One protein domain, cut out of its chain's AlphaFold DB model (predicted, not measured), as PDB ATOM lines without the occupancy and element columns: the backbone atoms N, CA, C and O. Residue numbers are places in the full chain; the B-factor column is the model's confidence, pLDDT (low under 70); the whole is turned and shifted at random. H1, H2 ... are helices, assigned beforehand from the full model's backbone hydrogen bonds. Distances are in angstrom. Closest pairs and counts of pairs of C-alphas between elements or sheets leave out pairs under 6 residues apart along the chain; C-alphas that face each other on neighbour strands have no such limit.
ATOM      1  N   MET A   2       1.185   3.568  24.551       93.31
ATOM      2  CA  MET A   2       0.130   3.463  25.583       93.31
ATOM      3  C   MET A   2      -1.052   2.581  25.160       93.31
ATOM      4  O   MET A   2      -1.464   1.726  25.928       93.31
ATOM      5  N   VAL A   3      -1.532   2.727  23.920       94.94
ATOM      6  CA  VAL A   3      -2.587   1.855  23.370       94.94
ATOM      7  C   VAL A   3      -2.169   0.384  23.431       94.94
ATOM      8  O   VAL A   3      -2.907  -0.445  23.945       94.94
ATOM      9  N   ALA A   4      -0.952   0.073  22.984       94.81
ATOM     10  CA  ALA A   4      -0.415  -1.286  23.003       94.81
ATOM     11  C   ALA A   4      -0.300  -1.872  24.423       94.81
ATOM     12  O   ALA A   4      -0.567  -3.053  24.614       94.81
ATOM     13  N   ALA A   5      -0.001  -1.044  25.431       95.75
ATOM     14  CA  ALA A   5       0.078  -1.470  26.829       95.75
ATOM     15  C   ALA A   5      -1.259  -1.988  27.399       95.75
ATOM     16  O   ALA A   5      -1.246  -2.742  28.361       95.75
ATOM     17  N   VAL A   6      -2.407  -1.619  26.821       96.12
ATOM     18  CA  VAL A   6      -3.738  -2.088  27.266       96.12
ATOM     19  C   VAL A   6      -4.427  -2.998  26.244       96.12
ATOM     20  O   VAL A   6      -5.568  -3.402  26.445       96.12
ATOM     21  N   ALA A   7      -3.742  -3.344  25.151       96.50
ATOM     22  CA  ALA A   7      -4.324  -4.056  24.015       96.50
ATOM     23  C   ALA A   7      -4.253  -5.594  24.125       96.50
ATOM     24  O   ALA A   7      -4.648  -6.296  23.192       96.50
ATOM     25  N   GLY A   8      -3.759  -6.130  25.246       93.38
ATOM     26  CA  GLY A   8      -3.707  -7.570  25.504       93.38
ATOM     27  C   GLY A   8      -2.922  -8.343  24.440       93.38
ATOM     28  O   GLY A   8      -1.820  -7.952  24.071       93.38
ATOM     29  N   ILE A   9      -3.505  -9.439  23.946       95.31
ATOM     30  CA  ILE A   9      -2.881 -10.350  22.967       95.31
ATOM     31  C   ILE A   9      -3.195 -10.002  21.502       95.31
ATOM     32  O   ILE A   9      -3.037 -10.842  20.622       95.31
ATOM     33  N   THR A  10      -3.692  -8.796  21.229       96.88
ATOM     34  CA  THR A  10      -3.921  -8.340  19.846       96.88
ATOM     35  C   THR A  10      -2.596  -8.069  19.131       96.88
ATOM     36  O   THR A  10      -1.580  -7.847  19.788       96.88
ATOM     37  N   ASP A  11      -2.604  -7.980  17.798       94.94
ATOM     38  CA  ASP A  11      -1.407  -7.644  17.003       94.94
ATOM     39  C   ASP A  11      -0.720  -6.350  17.474       94.94
ATOM     40  O   ASP A  11       0.505  -6.250  17.505       94.94
ATOM     41  N   ILE A  12      -1.511  -5.363  17.912       92.81
ATOM     42  CA  ILE A  12      -1.008  -4.107  18.481       92.81
ATOM     43  C   ILE A  12      -0.337  -4.347  19.842       92.81
ATOM     44  O   ILE A  12       0.678  -3.720  20.144       92.81
ATOM     45  N   GLY A  13      -0.910  -5.221  20.674       93.62
ATOM     46  CA  GLY A  13      -0.409  -5.533  22.014       93.62
ATOM     47  C   GLY A  13       0.847  -6.404  22.009       93.62
ATOM     48  O   GLY A  13       1.758  -6.158  22.794       93.62
ATOM     49  N   LEU A  14       0.954  -7.355  21.078       93.12
ATOM     50  CA  LEU A  14       2.105  -8.263  20.967       93.12
ATOM     51  C   LEU A  14       3.424  -7.542  20.648       93.12
ATOM     52  O   LEU A  14       4.494  -8.046  20.977       93.12
ATOM     53  N   GLY A  15       3.363  -6.358  20.035       86.19
ATOM     54  CA  GLY A  15       4.541  -5.559  19.691       86.19
ATOM     55  C   GLY A  15       5.096  -4.683  20.821       86.19
ATOM     56  O   GLY A  15       6.024  -3.911  20.571       86.19
ATOM     57  N   VAL A  16       4.527  -4.717  22.037       90.19
ATOM     58  CA  VAL A  16       4.942  -3.818  23.126       90.19
ATOM     59  C   VAL A  16       6.032  -4.426  24.009       90.19
ATOM     60  O   VAL A  16       5.927  -5.546  24.494       90.19
ATOM     61  N   ASP A  17       7.073  -3.640  24.270       92.62
ATOM     62  CA  ASP A  17       8.109  -3.991  25.236       92.62
ATOM     63  C   ASP A  17       7.587  -3.902  26.684       92.62
ATOM     64  O   ASP A  17       7.024  -2.884  27.106       92.62
ATOM     65  N   ALA A  18       7.831  -4.955  27.467       92.44
ATOM     66  CA  ALA A  18       7.414  -5.058  28.863       92.44
ATOM     67  C   ALA A  18       8.060  -3.984  29.754       92.44
ATOM     68  O   ALA A  18       7.401  -3.458  30.657       92.44
ATOM     69  N   LYS A  19       9.318  -3.605  29.489       95.62
ATOM     70  CA  LYS A  19       9.987  -2.545  30.256       95.62
ATOM     71  C   LYS A  19       9.307  -1.200  30.011       95.62
ATOM     72  O   LYS A  19       9.004  -0.481  30.965       95.62
ATOM     73  N   ARG A  20       8.970  -0.896  28.755       95.06
ATOM     74  CA  ARG A  20       8.210   0.311  28.421       95.06
ATOM     75  C   ARG A  20       6.837   0.351  29.094       95.06
ATOM     76  O   ARG A  20       6.420   1.416  29.543       95.06
ATOM     77  N   VAL A  21       6.141  -0.782  29.195       96.06
ATOM     78  CA  VAL A  21       4.872  -0.871  29.942       96.06
ATOM     79  C   VAL A  21       5.080  -0.562  31.427       96.06
ATOM     80  O   VAL A  21       4.314   0.218  31.992       96.06
ATOM     81  N   ALA A  22       6.131  -1.102  32.049       96.31
ATOM     82  CA  ALA A  22       6.445  -0.833  33.452       96.31
ATOM     83  C   ALA A  22       6.729   0.657  33.718       96.31
ATOM     84  O   ALA A  22       6.203   1.218  34.677       96.31
ATOM     85  N   GLU A  23       7.472   1.336  32.837       97.12
ATOM     86  CA  GLU A  23       7.710   2.788  32.927       97.12
ATOM     87  C   GLU A  23       6.412   3.601  32.805       97.12
ATOM     88  O   GLU A  23       6.210   4.609  33.493       97.12
ATOM     89  N   LEU A  24       5.508   3.179  31.916       96.81
ATOM     90  CA  LEU A  24       4.204   3.820  31.753       96.81
ATOM     91  C   LEU A  24       3.330   3.638  32.998       96.81
ATOM     92  O   LEU A  24       2.656   4.595  33.381       96.81
ATOM     93  N   ARG A  25       3.392   2.467  33.647       97.25
ATOM     94  CA  ARG A  25       2.718   2.203  34.927       97.25
ATOM     95  C   ARG A  25       3.296   3.034  36.064       97.25
ATOM     96  O   ARG A  25       2.566   3.766  36.722       97.25
ATOM     97  N   GLN A  26       4.617   3.024  36.230       97.06
ATOM     98  CA  GLN A  26       5.296   3.791  37.277       97.06
ATOM     99  C   GLN A  26       5.069   5.304  37.141       97.06
ATOM    100  O   GLN A  26       4.968   6.010  38.138       97.06
ATOM    101  N   SER A  27       4.968   5.808  35.908       97.12
ATOM    102  CA  SER A  27       4.687   7.223  35.647       97.12
ATOM    103  C   SER A  27       3.194   7.576  35.601       97.12
ATOM    104  O   SER A  27       2.861   8.686  35.186       97.12
ATOM    105  N   GLY A  28       2.301   6.651  35.980       96.12
ATOM    106  CA  GLY A  28       0.852   6.870  36.070       96.12
ATOM    107  C   GLY A  28       0.139   7.087  34.732       96.12
ATOM    108  O   GLY A  28      -1.019   7.490  34.708       96.12
ATOM    109  N   LYS A  29       0.812   6.843  33.600       97.19
ATOM    110  CA  LYS A  29       0.222   6.992  32.256       97.19
ATOM    111  C   LYS A  29      -0.623   5.785  31.865       97.19
ATOM    112  O   LYS A  29      -1.520   5.900  31.037       97.19
ATOM    113  N   VAL A  30      -0.301   4.627  32.428       97.25
ATOM    114  CA  VAL A  30      -1.070   3.388  32.313       97.25
ATOM    115  C   VAL A  30      -1.363   2.921  33.728       97.25
ATOM    116  O   VAL A  30      -0.494   2.994  34.586       97.25
ATOM    117  N   VAL A  31      -2.579   2.453  33.969       97.62
ATOM    118  CA  VAL A  31      -3.004   1.976  35.284       97.62
ATOM    119  C   VAL A  31      -3.707   0.642  35.074       97.62
ATOM    120  O   VAL A  31      -4.682   0.563  34.326       97.62
ATOM    121  N   TYR A  32      -3.176  -0.419  35.672       97.31
ATOM    122  CA  TYR A  32      -3.806  -1.738  35.682       97.31
ATOM    123  C   TYR A  32      -4.735  -1.879  36.897       97.31
ATOM    124  O   TYR A  32      -4.614  -1.098  37.840       97.31
ATOM    125  N   PRO A  33      -5.654  -2.867  36.922       98.00
ATOM    126  CA  PRO A  33      -6.551  -3.065  38.063       98.00
ATOM    127  C   PRO A  33      -5.812  -3.117  39.408       98.00
ATOM    128  O   PRO A  33      -6.199  -2.439  40.357       98.00
ATOM    129  N   GLU A  34      -4.693  -3.839  39.466       96.56
ATOM    130  CA  GLU A  34      -3.857  -3.942  40.662       96.56
ATOM    131  C   GLU A  34      -3.236  -2.605  41.114       96.56
ATOM    132  O   GLU A  34      -3.064  -2.403  42.314       96.56
ATOM    133  N   ASP A  35      -2.979  -1.669  40.194       97.00
ATOM    134  CA  ASP A  35      -2.465  -0.329  40.520       97.00
ATOM    135  C   ASP A  35      -3.535   0.537  41.211       97.00
ATOM    136  O   ASP A  35      -3.210   1.500  41.900       97.00
ATOM    137  N   MET A  36      -4.815   0.179  41.055       96.81
ATOM    138  CA  MET A  36      -5.958   0.806  41.732       96.81
ATOM    139  C   MET A  36      -6.422   0.022  42.967       96.81
ATOM    140  O   MET A  36      -7.443   0.365  43.560       96.81
ATOM    141  N   GLY A  37      -5.731  -1.062  43.335       96.88
ATOM    142  CA  GLY A  37      -6.184  -1.971  44.391       96.88
ATOM    143  C   GLY A  37      -7.411  -2.812  44.009       96.88
ATOM    144  O   GLY A  37      -8.073  -3.365  44.885       96.88
ATOM    145  N   ILE A  38      -7.725  -2.934  42.715       97.94
ATOM    146  CA  ILE A  38      -8.855  -3.720  42.211       97.94
ATOM    147  C   ILE A  38      -8.371  -5.128  41.859       97.94
ATOM    148  O   ILE A  38      -7.603  -5.330  40.913       97.94
ATOM    149  N   ARG A  39      -8.868  -6.137  42.579       98.00
ATOM    150  CA  ARG A  39      -8.637  -7.540  42.216       98.00
ATOM    151  C   ARG A  39      -9.588  -7.931  41.092       98.00
ATOM    152  O   ARG A  39     -10.798  -7.767  41.202       98.00
ATOM    153  N   ARG A  40      -9.054  -8.516  40.020       97.06
ATOM    154  CA  ARG A  40      -9.849  -8.899  38.836       97.06
ATOM    155  C   ARG A  40     -10.980  -9.879  39.160       97.06
ATOM    156  O   ARG A  40     -12.023  -9.826  38.527       97.06
ATOM    157  N   THR A  41     -10.783 -10.741  40.153       97.75
ATOM    158  CA  THR A  41     -11.777 -11.723  40.613       97.75
ATOM    159  C   THR A  41     -12.976 -11.104  41.326       97.75
ATOM    160  O   THR A  41     -14.006 -11.759  41.431       97.75
ATOM    161  N   ASP A  42     -12.865  -9.860  41.801       97.19
ATOM    162  CA  ASP A  42     -13.964  -9.180  42.494       97.19
ATOM    163  C   ASP A  42     -15.001  -8.624  41.501       97.19
ATOM    164  O   ASP A  42     -16.143  -8.356  41.874       97.19
ATOM    165  N   ALA A  43     -14.635  -8.488  40.221       97.56
ATOM    166  CA  ALA A  43     -15.508  -7.992  39.164       97.56
ATOM    167  C   ALA A  43     -16.544  -9.054  38.751       97.56
ATOM    168  O   ALA A  43     -16.369  -9.782  37.773       97.56
TER     169      ALA A  43
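Overview. This is residues 2 to 43 of the 73 residues of an uncharacterized protein of Enterobacter cloacae (UniProt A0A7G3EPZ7). An open arch: H1, H2 and H3 gather loosely at one end, H1 between the other two, and residues 27 to 32 lead across to tiny H4 and a tail, residues 37 to 43. The 42 printed residues have four named helices, H1 to H4 in chain order, and no named strand: all helix. The whole is only just compact, close to loose, with a radius of gyration of the C-alphas of 11.0 A and spans of 29 by 22 by 13 A.

Along the chain. Find C-alpha 2 at (0.130, 3.463, 25.583), where H1, residues 2 to 5, begins. H2 is residues 11 to 14. H3, residues 18 to 26, runs 12.4 A. H4, residues 33 to 36, ends at C-alpha 36, (-5.958, 0.806, 41.732).

Arrangement. H1 and H2 touch only at the corner, closest at the C-alphas of Ala 4 and Gly 13, 4.4 A. H1 and H3 only just touch, with 3 pairs of C-alphas within 8 A, closest Ala 5 and Val 21, 5.7 A. H4 touches no helix. In H3 every O i to N i+4 pair is within hydrogen-bond range; H1, H2 and H4 are too short for one.

Size, cuts and confidence. The C-alphas farthest apart, Gly 15 and Asp 42, are 29.6 A apart. The printed part has no cut, no link is long, and no printed residue is under 70 in pLDDT.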